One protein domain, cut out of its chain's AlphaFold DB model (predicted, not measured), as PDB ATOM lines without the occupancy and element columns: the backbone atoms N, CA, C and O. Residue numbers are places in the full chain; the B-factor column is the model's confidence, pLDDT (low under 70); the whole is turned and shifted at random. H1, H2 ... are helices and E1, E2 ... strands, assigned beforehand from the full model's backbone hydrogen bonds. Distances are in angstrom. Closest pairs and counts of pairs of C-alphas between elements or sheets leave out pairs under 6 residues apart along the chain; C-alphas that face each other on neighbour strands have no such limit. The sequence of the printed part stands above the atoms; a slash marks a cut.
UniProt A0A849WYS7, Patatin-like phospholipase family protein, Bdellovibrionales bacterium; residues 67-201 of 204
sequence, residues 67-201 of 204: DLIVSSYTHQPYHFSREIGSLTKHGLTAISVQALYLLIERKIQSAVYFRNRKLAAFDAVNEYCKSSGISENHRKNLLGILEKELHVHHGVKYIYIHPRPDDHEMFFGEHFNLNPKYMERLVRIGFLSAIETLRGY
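This is residues 67 to 201 of the 204 residues of the protein "Patatin-like phospholipase family protein" of Bdellovibrionales bacterium (UniProt A0A849WYS7). One very long helix, H1, makes the length of a loose rod; H2 folds back along its last part as a helical hairpin, and a two-strand ribbon, E1 and E2, links up with a second long helix, H4, which packs on E2. The printed part has 135 residues, with elements in the order E1, H1, H2, E2, H3, H4. It is mostly helix, with one parallel sheet, E1 beside E2. The whole is only just loose, close to extended, with a radius of gyration of the C-alphas of 20.8 A and spans of 64 by 28 by 25 A.

E1, residues 68 to 72, and E2, residues 157 to 161, are parallel neighbours at 17 degrees; N 69 and O 157 are 2.8 A apart, N 159 and O 69 2.9 A. With H1, residues 91 to 131, and H2, residues 136 to 150, they form a strand-helix-strand unit, two parallel strands joined through helices, with a right-handed crossover. H1, with residues 118 to 129 alone, touches H2 in a hairpin, at a shallow tilt of 21 degrees, opposite ways; the closest C-alphas, Cys 129 and Arg 139, are 6.3 A apart. H3, residues 169 to 172, is close to but not clearly touching H1, the closest C-alphas being Ala 94 and Phe 172 at 7.6 A. It is likewise close to but not clearly touching H4, residues 180 to 199, with the C-alphas of Met 170 and Leu 186 closest at 6.9 A. The closest C-alphas of E2 and H4 are Ile 161 and Ala 194, 5.8 A apart. H1 and H4 are apart. Every O i to N i+4 pair is within hydrogen-bond range in H1, H2 and H4; H3 is too short for one.

E1 begins at C-alpha 68, (29.725, -48.303, 14.809). H1 is 59.1 A long, from (59.473, -42.438, 42.739); H2 is 20.6 A. H4, 28.3 A, ends at C-alpha 199, (25.105, -38.484, 26.097).

The C-alphas of Lys 89 and Ser 135 are farthest apart, at 65.0 A. The printed part has no cut; the link from E1 to H1, 18 residues, is long. Residues 175 to 181 stand free, and pLDDT is under 70 at residues 174 to 176.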
ATOM      1  N   ASP A  67      29.456 -50.765  11.468       91.12
ATOM      2  CA  ASP A  67      29.051 -49.383  11.176       91.12
ATOM      3  C   ASP A  67      29.266 -48.436  12.373       91.12
ATOM      4  O   ASP A  67      29.387 -47.219  12.210       91.12
ATOM      5  N   LEU A  68      29.377 -48.994  13.577       91.12
ATOM      6  CA  LEU A  68      29.725 -48.303  14.809       91.12
ATOM      7  C   LEU A  68      30.773 -49.103  15.584       91.12
ATOM      8  O   LEU A  68      30.581 -50.275  15.902       91.12
ATOM      9  N   ILE A  69      31.863 -48.436  15.956       92.06
ATOM     10  CA  ILE A  69      32.947 -49.010  16.750       92.06
ATOM     11  C   ILE A  69      33.077 -48.226  18.051       92.06
ATOM     12  O   ILE A  69      33.398 -47.036  18.057       92.06
ATOM     13  N   VAL A  70      32.857 -48.911  19.173       92.62
ATOM     14  CA  VAL A  70      33.107 -48.370  20.513       92.62
ATOM     15  C   VAL A  70      34.440 -48.913  21.009       92.62
ATOM     16  O   VAL A  70      34.600 -50.117  21.189       92.62
ATOM     17  N   SER A  71      35.395 -48.020  21.236       91.56
ATOM     18  CA  SER A  71      36.730 -48.349  21.721       91.56
ATOM     19  C   SER A  71      36.929 -47.736  23.098       91.56
ATOM     20  O   SER A  71      36.927 -46.513  23.243       91.56
ATOM     21  N   SER A  72      37.137 -48.569  24.114       91.12
ATOM     22  CA  SER A  72      37.418 -48.107  25.471       91.12
ATOM     23  C   SER A  72      38.842 -48.438  25.903       91.12
ATOM     24  O   SER A  72      39.397 -49.469  25.532       91.12
ATOM     25  N   TYR A  73      39.444 -47.547  26.684       89.12
ATOM     26  CA  TYR A  73      40.751 -47.767  27.300       89.12
ATOM     27  C   TYR A  73      40.846 -47.061  28.642       89.12
ATOM     28  O   TYR A  73      40.176 -46.064  28.886       89.12
ATOM     29  N   THR A  74      41.695 -47.583  29.519       86.56
ATOM     30  CA  THR A  74      41.883 -47.087  30.891       86.56
ATOM     31  C   THR A  74      43.150 -46.251  31.059       86.56
ATOM     32  O   THR A  74      43.358 -45.646  32.108       86.56
ATOM     33  N   HIS A  75      44.001 -46.200  30.034       86.69
ATOM     34  CA  HIS A  75      45.257 -45.460  30.059       86.69
ATOM     35  C   HIS A  75      44.995 -43.953  29.995       86.69
ATOM     36  O   HIS A  75      44.521 -43.447  28.978       86.69
ATOM     37  N   GLN A  76      45.336 -43.238  31.064       87.94
ATOM     38  CA  GLN A  76      45.246 -41.783  31.133       87.94
ATOM     39  C   GLN A  76      46.532 -41.242  31.761       87.94
ATOM     40  O   GLN A  76      46.755 -41.477  32.953       87.94
ATOM     41  N   PRO A  77      47.400 -40.547  30.999       90.38
ATOM     42  CA  PRO A  77      48.588 -39.918  31.559       90.38
ATOM     43  C   PRO A  77      48.220 -38.975  32.702       90.38
ATOM     44  O   PRO A  77      47.208 -38.270  32.654       90.38
ATOM     45  N   TYR A  78      49.071 -38.923  33.721       90.38
ATOM     46  CA  TYR A  78      48.903 -37.985  34.813       90.38
ATOM     47  C   TYR A  78      49.067 -36.553  34.314       90.38
ATOM     48  O   TYR A  78      50.099 -36.186  33.739       90.38
ATOM     49  N   HIS A  79      48.055 -35.737  34.585       89.31
ATOM     50  CA  HIS A  79      48.110 -34.293  34.429       89.31
ATOM     51  C   HIS A  79      48.363 -33.667  35.793       89.31
ATOM     52  O   HIS A  79      47.740 -34.043  36.785       89.31
ATOM     53  N   PHE A  80      49.297 -32.716  35.849       89.12
ATOM     54  CA  PHE A  80      49.688 -32.098  37.109       89.12
ATOM     55  C   PHE A  80      48.479 -31.498  37.833       89.12
ATOM     56  O   PHE A  80      47.833 -30.579  37.334       89.12
ATOM     57  N   SER A  81      48.249 -31.972  39.054       87.25
ATOM     58  CA  SER A  81      47.290 -31.418  40.000       87.25
ATOM     59  C   SER A  81      48.022 -30.885  41.225       87.25
ATOM     60  O   SER A  81      49.019 -31.453  41.682       87.25
ATOM     61  N   ARG A  82      47.517 -29.783  41.790       86.88
ATOM     62  CA  ARG A  82      48.060 -29.221  43.037       86.88
ATOM     63  C   ARG A  82      47.887 -30.170  44.220       86.88
ATOM     64  O   ARG A  82      48.718 -30.139  45.121       86.88
ATOM     65  N   GLU A  83      46.841 -30.993  44.208       85.69
ATOM     66  CA  GLU A  83      46.519 -31.922  45.295       85.69
ATOM     67  C   GLU A  83      47.508 -33.092  45.352       85.69
ATOM     68  O   GLU A  83      47.935 -33.498  46.429       85.69
ATOM     69  N   ILE A  84      47.930 -33.591  44.187       85.44
ATOM     70  CA  ILE A  84      48.810 -34.763  44.061       85.44
ATOM     71  C   ILE A  84      50.287 -34.368  43.931       85.44
ATOM     72  O   ILE A  84      51.189 -35.075  44.391       85.44
ATOM     73  N   GLY A  85      50.558 -33.217  43.317       87.69
ATOM     74  CA  GLY A  85      51.896 -32.668  43.158       87.69
ATOM     75  C   GLY A  85      52.722 -33.332  42.052       87.69
ATOM     76  O   GLY A  85      52.213 -33.939  41.113       87.69
ATOM     77  N   SER A  86      54.040 -33.146  42.123       88.69
ATOM     78  CA  SER A  86      54.980 -33.631  41.104       88.69
ATOM     79  C   SER A  86      55.201 -35.141  41.189       88.69
ATOM     80  O   SER A  86      55.508 -35.649  42.267       88.69
ATOM     81  N   LEU A  87      55.195 -35.829  40.037       87.50
ATOM     82  CA  LEU A  87      55.565 -37.249  39.911       87.50
ATOM     83  C   LEU A  87      56.968 -37.564  40.435       87.50
ATOM     84  O   LEU A  87      57.216 -38.675  40.887       87.50
ATOM     85  N   THR A  88      57.875 -36.585  40.460       86.19
ATOM     86  CA  THR A  88      59.220 -36.766  41.034       86.19
ATOM     87  C   THR A  88      59.201 -37.129  42.519       86.19
ATOM     88  O   THR A  88      60.170 -37.694  43.018       86.19
ATOM     89  N   LYS A  89      58.100 -36.842  43.226       87.31
ATOM     90  CA  LYS A  89      57.897 -37.214  44.633       87.31
ATOM     91  C   LYS A  89      57.333 -38.630  44.812       87.31
ATOM     92  O   LYS A  89      57.308 -39.118  45.934       87.31
ATOM     93  N   HIS A  90      56.910 -39.275  43.725       84.56
ATOM     94  CA  HIS A  90      56.237 -40.582  43.708       84.56
ATOM     95  C   HIS A  90      57.152 -41.726  43.230       84.56
ATOM     96  O   HIS A  90      56.714 -42.859  43.058       84.56
ATOM     97  N   GLY A  91      58.447 -41.443  43.052       86.19
ATOM     98  CA  GLY A  91      59.473 -42.438  42.739       86.19
ATOM     99  C   GLY A  91      59.567 -42.820  41.259       86.19
ATOM    100  O   GLY A  91      58.818 -42.348  40.406       86.19
ATOM    101  N   LEU A  92      60.536 -43.688  40.952       86.44
ATOM    102  CA  LEU A  92      60.856 -44.092  39.579       86.44
ATOM    103  C   LEU A  92      59.687 -44.813  38.893       86.44
ATOM    104  O   LEU A  92      59.428 -44.558  37.722       86.44
ATOM    105  N   THR A  93      58.946 -45.651  39.622       84.31
ATOM    106  CA  THR A  93      57.816 -46.418  39.076       84.31
ATOM    107  C   THR A  93      56.737 -45.512  38.489       84.31
ATOM    108  O   THR A  93      56.318 -45.728  37.355       84.31
ATOM    109  N   ALA A  94      56.334 -44.457  39.206       86.44
ATOM    110  CA  ALA A  94      55.325 -43.514  38.722       86.44
ATOM    111  C   ALA A  94      55.797 -42.761  37.464       86.44
ATOM    112  O   ALA A  94      55.021 -42.530  36.541       86.44
ATOM    113  N   ILE A  95      57.089 -42.429  37.390       89.00
ATOM    114  CA  ILE A  95      57.694 -41.808  36.202       89.00
ATOM    115  C   ILE A  95      57.690 -42.786  35.016       89.00
ATOM    116  O   ILE A  95      57.389 -42.386  33.893       89.00
ATOM    117  N   SER A  96      57.987 -44.067  35.246       87.00
ATOM    118  CA  SER A  96      57.950 -45.099  34.206       87.00
ATOM    119  C   SER A  96      56.534 -45.354  33.682       87.00
ATOM    120  O   SER A  96      56.354 -45.423  32.468       87.00
ATOM    121  N   VAL A  97      55.532 -45.431  34.566       87.44
ATOM    122  CA  VAL A  97      54.115 -45.547  34.174       87.44
ATOM    123  C   VAL A  97      53.689 -44.329  33.355       87.44
ATOM    124  O   VAL A  97      53.104 -44.492  32.288       87.44
ATOM    125  N   GLN A  98      54.071 -43.117  33.774       90.69
ATOM    126  CA  GLN A  98      53.816 -41.899  33.000       90.69
ATOM    127  C   GLN A  98      54.409 -41.970  31.594       90.69
ATOM    128  O   GLN A  98      53.732 -41.636  30.625       90.69
ATOM    129  N   ALA A  99      55.665 -42.401  31.467       90.25
ATOM    130  CA  ALA A  99      56.309 -42.527  30.166       90.25
ATOM    131  C   ALA A  99      55.572 -43.533  29.267       90.25
ATOM    132  O   ALA A  99      55.319 -43.235  28.101       90.25
ATOM    133  N   LEU A 100      55.176 -44.687  29.812       87.19
ATOM    134  CA  LEU A 100      54.397 -45.690  29.084       87.19
ATOM    135  C   LEU A 100      53.041 -45.131  28.634       87.19
ATOM    136  O   LEU A 100      52.679 -45.259  27.467       87.19
ATOM    137  N   TYR A 101      52.316 -44.469  29.532       88.69
ATOM    138  CA  TYR A 101      50.998 -43.914  29.235       88.69
ATOM    139  C   TYR A 101      51.063 -42.817  28.173       88.69
ATOM    140  O   TYR A 101      50.206 -42.781  27.296       88.69
ATOM    141  N   LEU A 102      52.101 -41.975  28.178       90.88
ATOM    142  CA  LEU A 102      52.324 -40.980  27.123       90.88
ATOM    143  C   LEU A 102      52.610 -41.627  25.758       90.88
ATOM    144  O   LEU A 102      52.164 -41.119  24.730       90.88
ATOM    145  N   LEU A 103      53.334 -42.752  25.721       89.81
ATOM    146  CA  LEU A 103      53.566 -43.498  24.477       89.81
ATOM    147  C   LEU A 103      52.265 -44.099  23.931       89.81
ATOM    148  O   LEU A 103      51.994 -43.989  22.733       89.81
ATOM    149  N   ILE A 104      51.454 -44.692  24.812       88.50
ATOM    150  CA  ILE A 104      50.131 -45.238  24.484       88.50
ATOM    151  C   ILE A 104      49.218 -44.120  23.966       88.50
ATOM    152  O   ILE A 104      48.678 -44.233  22.866       88.50
ATOM    153  N   GLU A 105      49.106 -43.006  24.695       89.25
ATOM    154  CA  GLU A 105      48.297 -41.849  24.295       89.25
ATOM    155  C   GLU A 105      48.726 -41.320  22.923       89.25
ATOM    156  O   GLU A 105      47.888 -41.115  22.043       89.25
ATOM    157  N   ARG A 106      50.034 -41.161  22.691       90.69
ATOM    158  CA  ARG A 106      50.553 -40.702  21.400       90.69
ATOM    159  C   ARG A 106      50.156 -41.638  20.262       90.69
ATOM    160  O   ARG A 106      49.816 -41.157  19.180       90.69
ATOM    161  N   LYS A 107      50.203 -42.952  20.481       88.38
ATOM    162  CA  LYS A 107      49.822 -43.960  19.483       88.38
ATOM    163  C   LYS A 107      48.326 -43.890  19.166       88.38
ATOM    164  O   LYS A 107      47.974 -43.848  17.988       88.38
ATOM    165  N   ILE A 108      47.480 -43.755  20.189       89.00
ATOM    166  CA  ILE A 108      46.028 -43.564  20.044       89.00
ATOM    167  C   ILE A 108      45.726 -42.282  19.260       89.00
ATOM    168  O   ILE A 108      45.057 -42.328  18.228       89.00
ATOM    169  N   GLN A 109      46.267 -41.141  19.692       90.19
ATOM    170  CA  GLN A 109      46.056 -39.850  19.028       90.19
ATOM    171  C   GLN A 109      46.537 -39.869  17.575       90.19
ATOM    172  O   GLN A 109      45.881 -39.312  16.698       90.19
ATOM    173  N   SER A 110      47.671 -40.519  17.310       90.31
ATOM    174  CA  SER A 110      48.216 -40.687  15.966       90.31
ATOM    175  C   SER A 110      47.267 -41.494  15.076       90.31
ATOM    176  O   SER A 110      46.948 -41.053  13.973       90.31
ATOM    177  N   ALA A 111      46.758 -42.630  15.564       87.12
ATOM    178  CA  ALA A 111      45.794 -43.455  14.838       87.12
ATOM    179  C   ALA A 111      44.501 -42.681  14.522       87.12
ATOM    180  O   ALA A 111      44.070 -42.634  13.367       87.12
ATOM    181  N   VAL A 112      43.934 -41.989  15.519       88.81
ATOM    182  CA  VAL A 112      42.743 -41.139  15.346       88.81
ATOM    183  C   VAL A 112      43.002 -40.020  14.334       88.81
ATOM    184  O   VAL A 112      42.201 -39.810  13.425       88.81
ATOM    185  N   TYR A 113      44.135 -39.323  14.447       91.44
ATOM    186  CA  TYR A 113      44.509 -38.240  13.538       91.44
ATOM    187  C   TYR A 113      44.649 -38.725  12.090       91.44
ATOM    188  O   TYR A 113      44.105 -38.099  11.178       91.44
ATOM    189  N   PHE A 114      45.344 -39.844  11.864       89.25
ATOM    190  CA  PHE A 114      45.510 -40.398  10.522       89.25
ATOM    191  C   PHE A 114      44.176 -40.802   9.904       89.25
ATOM    192  O   PHE A 114      43.942 -40.497   8.733       89.25
ATOM    193  N   ARG A 115      43.274 -41.412  10.679       88.38
ATOM    194  CA  ARG A 115      41.938 -41.752  10.188       88.38
ATOM    195  C   ARG A 115      41.118 -40.508   9.852       88.38
ATOM    196  O   ARG A 115      40.597 -40.415   8.746       88.38
ATOM    197  N   ASN A 116      41.069 -39.519  10.744       90.06
ATOM    198  CA  ASN A 116      40.339 -38.271  10.496       90.06
ATOM    199  C   ASN A 116      40.880 -37.529   9.267       90.06
ATOM    200  O   ASN A 116      40.113 -36.950   8.505       90.06
ATOM    201  N   ARG A 117      42.193 -37.590   9.022       91.88
ATOM    202  CA  ARG A 117      42.808 -37.022   7.819       91.88
ATOM    203  C   ARG A 117      42.384 -37.754   6.539       91.88
ATOM    204  O   ARG A 117      42.172 -37.089   5.528       91.88
ATOM    205  N   LYS A 118      42.252 -39.086   6.568       91.19
ATOM    206  CA  LYS A 118      41.712 -39.867   5.437       91.19
ATOM    207  C   LYS A 118      40.256 -39.486   5.152       91.19
ATOM    208  O   LYS A 118      39.923 -39.231   3.999       91.19
ATOM    209  N   LEU A 119      39.426 -39.378   6.194       89.62
ATOM    210  CA  LEU A 119      38.027 -38.949   6.072       89.62
ATOM    211  C   LEU A 119      37.914 -37.519   5.527       89.62
ATOM    212  O   LEU A 119      37.198 -37.293   4.563       89.62
ATOM    213  N   ALA A 120      38.708 -36.578   6.040       90.81
ATOM    214  CA  ALA A 120      38.717 -35.203   5.538       90.81
ATOM    215  C   ALA A 120      39.140 -35.111   4.060       90.81
ATOM    216  O   ALA A 120      38.604 -34.300   3.308       90.81
ATOM    217  N   ALA A 121      40.089 -35.946   3.621       90.69
ATOM    218  CA  ALA A 121      40.460 -36.033   2.209       90.69
ATOM    219  C   ALA A 121      39.314 -36.597   1.352       90.69
ATOM    220  O   ALA A 121      39.059 -36.086   0.262       90.69
ATOM    221  N   PHE A 122      38.611 -37.614   1.856       90.75
ATOM    222  CA  PHE A 122      37.420 -38.171   1.217       90.75
ATOM    223  C   PHE A 122      36.316 -37.119   1.055       90.75
ATOM    224  O   PHE A 122      35.802 -36.928  -0.051       90.75
ATOM    225  N   ASP A 123      36.021 -36.379   2.121       90.81
ATOM    226  CA  ASP A 123      35.003 -35.328   2.132       90.81
ATOM    227  C   ASP A 123      35.354 -34.188   1.176       90.81
ATOM    228  O   ASP A 123      34.514 -33.785   0.371       90.81
ATOM    229  N   ALA A 124      36.612 -33.742   1.162       91.75
ATOM    230  CA  ALA A 124      37.077 -32.701   0.248       91.75
ATOM    231  C   ALA A 124      36.902 -33.096  -1.232       91.75
ATOM    232  O   ALA A 124      36.464 -32.284  -2.052       91.75
ATOM    233  N   VAL A 125      37.206 -34.350  -1.588       91.25
ATOM    234  CA  VAL A 125      36.996 -34.861  -2.953       91.25
ATOM    235  C   VAL A 125      35.503 -34.947  -3.276       91.25
ATOM    236  O   VAL A 125      35.085 -34.544  -4.365       91.25
ATOM    237  N   ASN A 126      34.686 -35.435  -2.341       90.25
ATOM    238  CA  ASN A 126      33.238 -35.535  -2.506       90.25
ATOM    239  C   ASN A 126      32.592 -34.155  -2.730       90.25
ATOM    240  O   ASN A 126      31.798 -33.985  -3.659       90.25
ATOM    241  N   GLU A 127      32.962 -33.156  -1.927       91.88
ATOM    242  CA  GLU A 127      32.498 -31.773  -2.057       91.88
ATOM    243  C   GLU A 127      32.927 -31.136  -3.380       91.88
ATOM    244  O   GLU A 127      32.097 -30.535  -4.066       91.88
ATOM    245  N   TYR A 128      34.185 -31.321  -3.790       92.88
ATOM    246  CA  TYR A 128      34.675 -30.820  -5.075       92.88
ATOM    247  C   TYR A 128      33.918 -31.427  -6.266       92.88
ATOM    248  O   TYR A 128      33.565 -30.724  -7.216       92.88
ATOM    249  N   CYS A 129      33.613 -32.726  -6.214       91.00
ATOM    250  CA  CYS A 129      32.837 -33.385  -7.263       91.00
ATOM    251  C   CYS A 129      31.407 -32.840  -7.350       91.00
ATOM    252  O   CYS A 129      30.884 -32.674  -8.455       91.00
ATOM    253  N   LYS A 130      30.781 -32.549  -6.199       90.19
ATOM    254  CA  LYS A 130      29.444 -31.939  -6.126       90.19
ATOM    255  C   LYS A 130      29.442 -30.519  -6.692       90.19
ATOM    256  O   LYS A 130      28.569 -30.198  -7.490       90.19
ATOM    257  N   SER A 131      30.417 -29.689  -6.318       91.62
ATOM    258  CA  SER A 131      30.497 -28.295  -6.779       91.62
ATOM    259  C   SER A 131      30.857 -28.173  -8.262       91.62
ATOM    260  O   SER A 131      30.381 -27.263  -8.934       91.62
ATOM    261  N   SER A 132      31.632 -29.120  -8.794       89.12
ATOM    262  CA  SER A 132      32.044 -29.151 -10.205       89.12
ATOM    263  C   SER A 132      31.009 -29.783 -11.147       89.12
ATOM    264  O   SER A 132      31.257 -29.883 -12.347       89.12
ATOM    265  N   GLY A 133      29.859 -30.238 -10.632       87.62
ATOM    266  CA  GLY A 133      28.787 -30.824 -11.446       87.62
ATOM    267  C   GLY A 133      29.147 -32.165 -12.095       87.62
ATOM    268  O   GLY A 133      28.586 -32.519 -13.134       87.62
ATOM    269  N   ILE A 134      30.089 -32.920 -11.515       88.25
ATOM    270  CA  ILE A 134      30.465 -34.246 -12.019       88.25
ATOM    271  C   ILE A 134      29.257 -35.179 -11.909       88.25
ATOM    272  O   ILE A 134      28.587 -35.230 -10.878       88.25
ATOM    273  N   SER A 135      28.988 -35.955 -12.963       90.56
ATOM    274  CA  SER A 135      27.879 -36.914 -12.966       90.56
ATOM    275  C   SER A 135      27.963 -37.874 -11.771       90.56
ATOM    276  O   SER A 135      29.037 -38.412 -11.488       90.56
ATOM    277  N   GLU A 136      26.823 -38.173 -11.152       88.12
ATOM    278  CA  GLU A 136      26.719 -39.038  -9.969       88.12
ATOM    279  C   GLU A 136      27.424 -40.397 -10.122       88.12
ATOM    280  O   GLU A 136      28.061 -40.868  -9.181       88.12
ATOM    281  N   ASN A 137      27.380 -41.005 -11.313       90.31
ATOM    282  CA  ASN A 137      28.051 -42.283 -11.577       90.31
ATOM    283  C   ASN A 137      29.579 -42.173 -11.482       90.31
ATOM    284  O   ASN A 137      30.214 -42.980 -10.807       90.31
ATOM    285  N   HIS A 138      30.176 -41.152 -12.107       89.31
ATOM    286  CA  HIS A 138      31.618 -40.913 -12.004       89.31
ATOM    287  C   HIS A 138      32.029 -40.540 -10.579       89.31
ATOM    288  O   HIS A 138      33.064 -41.011 -10.116       89.31
ATOM    289  N   ARG A 139      31.200 -39.772  -9.854       89.06
ATOM    290  CA  ARG A 139      31.452 -39.467  -8.441       89.06
ATOM    291  C   ARG A 139      31.483 -40.738  -7.597       89.06
ATOM    292  O   ARG A 139      32.443 -40.945  -6.867       89.06
ATOM    293  N   LYS A 140      30.470 -41.605  -7.706       89.50
ATOM    294  CA  LYS A 140      30.418 -42.873  -6.955       89.50
ATOM    295  C   LYS A 140      31.607 -43.779  -7.270       89.50
ATOM    296  O   LYS A 140      32.197 -44.329  -6.350       89.50
ATOM    297  N   ASN A 141      31.994 -43.880  -8.542       91.75
ATOM    298  CA  ASN A 141      33.161 -44.667  -8.941       91.75
ATOM    299  C   ASN A 141      34.465 -44.094  -8.368       91.75
ATOM    300  O   ASN A 141      35.279 -44.850  -7.847       91.75
ATOM    301  N   LEU A 142      34.656 -42.771  -8.432       90.38
ATOM    302  CA  LEU A 142      35.837 -42.107  -7.879       90.38
ATOM    303  C   LEU A 142      35.924 -42.294  -6.361       90.38
ATOM    304  O   LEU A 142      36.981 -42.649  -5.849       90.38
ATOM    305  N   LEU A 143      34.811 -42.086  -5.655       89.94
ATOM    306  CA  LEU A 143      34.750 -42.280  -4.211       89.94
ATOM    307  C   LEU A 143      35.006 -43.743  -3.840       89.94
ATOM    308  O   LEU A 143      35.797 -43.984  -2.941       89.94
ATOM    309  N   GLY A 144      34.454 -44.711  -4.576       89.44
ATOM    310  CA  GLY A 144      34.726 -46.134  -4.341       89.44
ATOM    311  C   GLY A 144      36.198 -46.517  -4.541       89.44
ATOM    312  O   GLY A 144      36.730 -47.339  -3.796       89.44
ATOM    313  N   ILE A 145      36.891 -45.897  -5.504       90.50
ATOM    314  CA  ILE A 145      38.350 -46.042  -5.644       90.50
ATOM    315  C   ILE A 145      39.051 -45.434  -4.425       90.50
ATOM    316  O   ILE A 145      39.947 -46.058  -3.864       90.50
ATOM    317  N   LEU A 146      38.627 -44.248  -3.982       90.88
ATOM    318  CA  LEU A 146      39.231 -43.571  -2.837       90.88
ATOM    319  C   LEU A 146      39.064 -44.364  -1.529       90.88
ATOM    320  O   LEU A 146      40.031 -44.479  -0.782       90.88
ATOM    321  N   GLU A 147      37.885 -44.938  -1.261       87.81
ATOM    322  CA  GLU A 147      37.653 -45.805  -0.088       87.81
ATOM    323  C   GLU A 147      38.595 -47.008  -0.102       87.81
ATOM    324  O   GLU A 147      39.205 -47.338   0.916       87.81
ATOM    325  N   LYS A 148      38.756 -47.629  -1.277       86.69
ATOM    326  CA  LYS A 148      39.623 -48.792  -1.458       86.69
ATOM    327  C   LYS A 148      41.099 -48.459  -1.240       86.69
ATOM    328  O   LYS A 148      41.778 -49.216  -0.560       86.69
ATOM    329  N   GLU A 149      41.587 -47.352  -1.796       87.38
ATOM    330  CA  GLU A 149      43.001 -46.958  -1.701       87.38
ATOM    331  C   GLU A 149      43.362 -46.374  -0.327       87.38
ATOM    332  O   GLU A 149      44.467 -46.576   0.175       87.38
ATOM    333  N   LEU A 150      42.441 -45.645   0.310       86.94
ATOM    334  CA  LEU A 150      42.670 -45.094   1.648       86.94
ATOM    335  C   LEU A 150      42.426 -46.121   2.758       86.94
ATOM    336  O   LEU A 150      42.812 -45.849   3.901       86.94
ATOM    337  N   HIS A 151      41.819 -47.270   2.441       82.19
ATOM    338  CA  HIS A 151      41.359 -48.261   3.414       82.19
ATOM    339  C   HIS A 151      40.569 -47.577   4.534       82.19
ATOM    340  O   HIS A 151      40.951 -47.607   5.704       82.19
ATOM    341  N   VAL A 152      39.539 -46.825   4.146       82.00
ATOM    342  CA  VAL A 152      38.660 -46.129   5.083       82.00
ATOM    343  C   VAL A 152      37.220 -46.294   4.631       82.00
ATOM    344  O   VAL A 152      36.903 -46.111   3.456       82.00
ATOM    345  N   HIS A 153      36.350 -46.619   5.577       82.75
ATOM    346  CA  HIS A 153      34.918 -46.701   5.348       82.75
ATOM    347  C   HIS A 153      34.264 -45.427   5.878       82.75
ATOM    348  O   HIS A 153      34.238 -45.189   7.084       82.75
ATOM    349  N   HIS A 154      33.740 -44.592   4.977       79.31
ATOM    350  CA  HIS A 154      33.174 -43.289   5.343       79.31
ATOM    351  C   HIS A 154      31.939 -43.399   6.261       79.31
ATOM    352  O   HIS A 154      31.647 -42.479   7.019       79.31
ATOM    353  N   GLY A 155      31.230 -44.531   6.229       81.56
ATOM    354  CA  GLY A 155      30.038 -44.764   7.050       81.56
ATOM    355  C   GLY A 155      30.302 -45.173   8.503       81.56
ATOM    356  O   GLY A 155      29.355 -45.197   9.285       81.56
ATOM    357  N   VAL A 156      31.546 -45.496   8.877       88.06
ATOM    358  CA  VAL A 156      31.846 -46.062  10.201       88.06
ATOM    359  C   VAL A 156      32.024 -44.957  11.234       88.06
ATOM    360  O   VAL A 156      32.891 -44.087  11.107       88.06
ATOM    361  N   LYS A 157      31.219 -45.004  12.296       89.06
ATOM    362  CA  LYS A 157      31.310 -44.089  13.438       89.06
ATOM    363  C   LYS A 157      32.211 -44.683  14.517       89.06
ATOM    364  O   LYS A 157      32.139 -45.871  14.807       89.06
ATOM    365  N   TYR A 158      33.023 -43.842  15.154       90.06
ATOM    366  CA  TYR A 158      33.916 -44.261  16.239       90.06
ATOM    367  C   TYR A 158      33.596 -43.490  17.507       90.06
ATOM    368  O   TYR A 158      33.563 -42.260  17.494       90.06
ATOM    369  N   ILE A 159      33.427 -44.216  18.606       92.25
ATOM    370  CA  ILE A 159      33.238 -43.649  19.938       92.25
ATOM    371  C   ILE A 159      34.396 -44.107  20.812       92.25
ATOM    372  O   ILE A 159      34.613 -45.304  20.991       92.25
ATOM    373  N   TYR A 160      35.128 -43.145  21.369       91.56
ATOM    374  CA  TYR A 160      36.218 -43.403  22.302       91.56
ATOM    375  C   TYR A 160      35.776 -43.103  23.724       91.56
ATOM    376  O   TYR A 160      35.337 -41.991  24.008       91.56
ATOM    377  N   ILE A 161      35.909 -44.086  24.611       92.81
ATOM    378  CA  ILE A 161      35.590 -43.944  26.033       92.81
ATOM    379  C   ILE A 161      36.876 -44.121  26.832       92.81
ATOM    380  O   ILE A 161      37.500 -45.180  26.792       92.81
ATOM    381  N   HIS A 162      37.264 -43.094  27.578       91.44
ATOM    382  CA  HIS A 162      38.458 -43.126  28.413       91.44
ATOM    383  C   HIS A 162      38.271 -42.294  29.691       91.44
ATOM    384  O   HIS A 162      37.349 -41.472  29.761       91.44
ATOM    385  N   PRO A 163      39.104 -42.508  30.727       90.50
ATOM    386  CA  PRO A 163      39.093 -41.672  31.920       90.50
ATOM    387  C   PRO A 163      39.351 -40.203  31.593       90.50
ATOM    388  O   PRO A 163      39.990 -39.872  30.592       90.50
ATOM    389  N   ARG A 164      38.881 -39.310  32.460       87.94
ATOM    390  CA  ARG A 164      39.150 -37.877  32.342       87.94
ATOM    391  C   ARG A 164      40.541 -37.559  32.891       87.94
ATOM    392  O   ARG A 164      41.033 -38.278  33.761       87.94
ATOM    393  N   PRO A 165      41.155 -36.443  32.465       84.75
ATOM    394  CA  PRO A 165      42.442 -35.995  33.001       84.75
ATOM    395  C   PRO A 165      42.494 -35.872  34.532       84.75
ATOM    396  O   PRO A 165      43.544 -36.093  35.140       84.75
ATOM    397  N   ASP A 166      41.352 -35.549  35.139       85.25
ATOM    398  CA  ASP A 166      41.203 -35.341  36.581       85.25
ATOM    399  C   ASP A 166      40.922 -36.646  37.347       85.25
ATOM    400  O   ASP A 166      40.964 -36.672  38.577       85.25
ATOM    401  N   ASP A 167      40.670 -37.759  36.644       86.50
ATOM    402  CA  ASP A 167      40.470 -39.082  37.246       86.50
ATOM    403  C   ASP A 167      41.831 -39.700  37.622       86.50
ATOM    404  O   ASP A 167      42.194 -40.800  37.206       86.50
ATOM    405  N   HIS A 168      42.612 -38.981  38.433       84.62
ATOM    406  CA  HIS A 168      44.000 -39.303  38.777       84.62
ATOM    407  C   HIS A 168      44.189 -40.701  39.379       84.62
ATOM    408  O   HIS A 168      45.274 -41.270  39.348       84.62
ATOM    409  N   GLU A 169      43.131 -41.274  39.928       83.25
ATOM    410  CA  GLU A 169      43.140 -42.604  40.528       83.25
ATOM    411  C   GLU A 169      43.276 -43.717  39.499       83.25
ATOM    412  O   GLU A 169      43.812 -44.768  39.824       83.25
ATOM    413  N   MET A 170      42.879 -43.472  38.250       84.38
ATOM    414  CA  MET A 170      43.185 -44.371  37.137       84.38
ATOM    415  C   MET A 170      44.692 -44.426  36.852       84.38
ATOM    416  O   MET A 170      45.197 -45.449  36.393       84.38
ATOM    417  N   PHE A 171      45.416 -43.343  37.156       86.06
ATOM    418  CA  PHE A 171      46.868 -43.274  37.009       86.06
ATOM    419  C   PHE A 171      47.612 -43.869  38.211       86.06
ATOM    420  O   PHE A 171      48.482 -44.714  38.037       86.06
ATOM    421  N   PHE A 172      47.284 -43.430  39.432       80.94
ATOM    422  CA  PHE A 172      47.951 -43.904  40.659       80.94
ATOM    423  C   PHE A 172      47.451 -45.257  41.144       80.94
ATOM    424  O   PHE A 172      47.944 -45.795  42.134       80.94
ATOM    425  N   GLY A 173      46.462 -45.789  40.449       71.81
ATOM    426  CA  GLY A 173      45.970 -47.114  40.653       71.81
ATOM    427  C   GLY A 173      47.047 -48.166  40.638       71.81
ATOM    428  O   GLY A 173      47.759 -48.316  39.652       71.81
ATOM    429  N   GLU A 174      47.123 -48.962  41.695       67.31
ATOM    430  CA  GLU A 174      47.902 -50.188  41.632       67.31
ATOM    431  C   GLU A 174      47.261 -51.108  40.579       67.31
ATOM    432  O   GLU A 174      46.213 -51.708  40.816       67.31
ATOM    433  N   HIS A 175      47.889 -51.218  39.403       67.50
ATOM    434  CA  HIS A 175      47.362 -51.961  38.247       67.50
ATOM    435  C   HIS A 175      47.098 -53.458  38.520       67.50
ATOM    436  O   HIS A 175      46.415 -54.110  37.737       67.50
ATOM    437  N   PHE A 176      47.595 -53.994  39.641       69.25
ATOM    438  CA  PHE A 176      47.398 -55.380  40.082       69.25
ATOM    439  C   PHE A 176      46.654 -55.498  41.423       69.25
ATOM    440  O   PHE A 176      46.653 -56.561  42.047       69.25
ATOM    441  N   ASN A 177      46.027 -54.421  41.897       75.06
ATOM    442  CA  ASN A 177      45.309 -54.423  43.165       75.06
ATOM    443  C   ASN A 177      43.842 -54.812  42.974       75.06
ATOM    444  O   ASN A 177      43.028 -54.049  42.460       75.06
ATOM    445  N   LEU A 178      43.506 -56.009  43.451       80.94
ATOM    446  CA  LEU A 178      42.162 -56.584  43.387       80.94
ATOM    447  C   LEU A 178      41.293 -56.224  44.606       80.94
ATOM    448  O   LEU A 178      40.308 -56.906  44.891       80.94
ATOM    449  N   ASN A 179      41.646 -55.179  45.361       89.25
ATOM    450  CA  ASN A 179      40.840 -54.721  46.487       89.25
ATOM    451  C   ASN A 179      39.434 -54.315  45.999       89.25
ATOM    452  O   ASN A 179      39.323 -53.430  45.146       89.25
ATOM    453  N   PRO A 180      38.352 -54.879  46.570       89.75
ATOM    454  CA  PRO A 180      36.993 -54.620  46.103       89.75
ATOM    455  C   PRO A 180      36.607 -53.137  46.082       89.75
ATOM    456  O   PRO A 180      35.996 -52.685  45.121       89.75
ATOM    457  N   LYS A 181      37.008 -52.362  47.100       88.94
ATOM    458  CA  LYS A 181      36.691 -50.925  47.186       88.94
ATOM    459  C   LYS A 181      37.378 -50.127  46.087       88.94
ATOM    460  O   LYS A 181      36.834 -49.152  45.579       88.94
ATOM    461  N   TYR A 182      38.597 -50.531  45.755       84.75
ATOM    462  CA  TYR A 182      39.376 -49.896  44.709       84.75
ATOM    463  C   TYR A 182      38.802 -50.232  43.323       84.75
ATOM    464  O   TYR A 182      38.539 -49.333  42.528       84.75
ATOM    465  N   MET A 183      38.482 -51.506  43.083       87.06
ATOM    466  CA  MET A 183      37.832 -51.961  41.850       87.06
ATOM    467  C   MET A 183      36.465 -51.304  41.630       87.06
ATOM    468  O   MET A 183      36.180 -50.845  40.526       87.06
ATOM    469  N   GLU A 184      35.638 -51.194  42.674       90.56
ATOM    470  CA  GLU A 184      34.354 -50.481  42.623       90.56
ATOM    471  C   GLU A 184      34.540 -49.037  42.144       90.56
ATOM    472  O   GLU A 184      33.788 -48.540  41.301       90.56
ATOM    473  N   ARG A 185      35.586 -48.369  42.636       88.69
ATOM    474  CA  ARG A 185      35.898 -46.994  42.259       88.69
ATOM    475  C   ARG A 185      36.298 -46.869  40.793       88.69
ATOM    476  O   ARG A 185      35.791 -45.976  40.117       88.69
ATOM    477  N   LEU A 186      37.129 -47.781  40.287       88.31
ATOM    478  CA  LEU A 186      37.508 -47.802  38.870       88.31
ATOM    479  C   LEU A 186      36.311 -48.052  37.955       88.31
ATOM    480  O   LEU A 186      36.137 -47.344  36.963       88.31
ATOM    481  N   VAL A 187      35.450 -49.007  38.313       90.00
ATOM    482  CA  VAL A 187      34.212 -49.281  37.570       90.00
ATOM    483  C   VAL A 187      33.321 -48.041  37.546       90.00
ATOM    484  O   VAL A 187      32.784 -47.688  36.497       90.00
ATOM    485  N   ARG A 188      33.201 -47.329  38.674       92.25
ATOM    486  CA  ARG A 188      32.412 -46.095  38.756       92.25
ATOM    487  C   ARG A 188      32.963 -44.986  37.860       92.25
ATOM    488  O   ARG A 188      32.169 -44.313  37.209       92.25
ATOM    489  N   ILE A 189      34.282 -44.797  37.814       91.50
ATOM    490  CA  ILE A 189      34.918 -43.827  36.908       91.50
ATOM    491  C   ILE A 189      34.600 -44.193  35.454       91.50
ATOM    492  O   ILE A 189      34.065 -43.361  34.726       91.50
ATOM    493  N   GLY A 190      34.827 -45.450  35.054       91.31
ATOM    494  CA  GLY A 190      34.536 -45.911  33.693       91.31
ATOM    495  C   GLY A 190      33.064 -45.746  33.302       91.31
ATOM    496  O   GLY A 190      32.761 -45.303  32.197       91.31
ATOM    497  N   PHE A 191      32.141 -46.029  34.225       93.38
ATOM    498  CA  PHE A 191      30.706 -45.824  34.024       93.38
ATOM    499  C   PHE A 191      30.344 -44.349  33.806       93.38
ATOM    500  O   PHE A 191      29.566 -44.032  32.908       93.38
ATOM    501  N   LEU A 192      30.911 -43.441  34.608       93.06
ATOM    502  CA  LEU A 192      30.678 -42.004  34.461       93.06
ATOM    503  C   LEU A 192      31.235 -41.480  33.135       93.06
ATOM    504  O   LEU A 192      30.505 -40.790  32.426       93.06
ATOM    505  N   SER A 193      32.463 -41.869  32.772       93.06
ATOM    506  CA  SER A 193      33.058 -41.545  31.472       93.06
ATOM    507  C   SER A 193      32.181 -42.033  30.321       93.06
ATOM    508  O   SER A 193      31.892 -41.273  29.403       93.06
ATOM    509  N   ALA A 194      31.690 -43.274  30.387       93.38
ATOM    510  CA  ALA A 194      30.821 -43.828  29.353       93.38
ATOM    511  C   ALA A 194      29.512 -43.040  29.215       93.38
ATOM    512  O   ALA A 194      29.138 -42.681  28.103       93.38
ATOM    513  N   ILE A 195      28.824 -42.730  30.319       93.25
ATOM    514  CA  ILE A 195      27.588 -41.935  30.277       93.25
ATOM    515  C   ILE A 195      27.840 -40.550  29.685       93.25
ATOM    516  O   ILE A 195      27.049 -40.083  28.871       93.25
ATOM    517  N   GLU A 196      28.903 -39.877  30.116       91.69
ATOM    518  CA  GLU A 196      29.234 -38.534  29.648       91.69
ATOM    519  C   GLU A 196      29.518 -38.526  28.142       91.69
ATOM    520  O   GLU A 196      28.917 -37.732  27.418       91.69
ATOM    521  N   THR A 197      30.338 -39.464  27.660       92.12
ATOM    522  CA  THR A 197      30.617 -39.626  26.230       92.12
ATOM    523  C   THR A 197      29.350 -39.960  25.449       92.12
ATOM    524  O   THR A 197      29.064 -39.308  24.450       92.12
ATOM    525  N   LEU A 198      28.572 -40.952  25.894       92.38
ATOM    526  CA  LEU A 198      27.412 -41.452  25.153       92.38
ATOM    527  C   LEU A 198      26.239 -40.465  25.131       92.38
ATOM    528  O   LEU A 198      25.489 -40.467  24.164       92.38
ATOM    529  N   ARG A 199      26.100 -39.578  26.126       90.56
ATOM    530  CA  ARG A 199      25.105 -38.484  26.097       90.56
ATOM    531  C   ARG A 199      25.297 -37.519  24.932       90.56
ATOM    532  O   ARG A 199      24.342 -36.854  24.553       90.56
ATOM    533  N   GLY A 200      26.516 -37.409  24.404       86.62
ATOM    534  CA  GLY A 200      26.809 -36.583  23.234       86.62
ATOM    535  C   GLY A 200      26.339 -37.194  21.911       86.62
ATOM    536  O   GLY A 200      26.456 -36.536  20.881       86.62
ATOM    537  N   TYR A 201      25.833 -38.430  21.926       87.00
ATOM    538  CA  TYR A 201      25.378 -39.141  20.740       87.00
ATOM    539  C   TYR A 201      23.868 -39.358  20.801       87.00
ATOM    540  O   TYR A 201      23.337 -39.905  21.766       87.00
TER     541      TYR A 201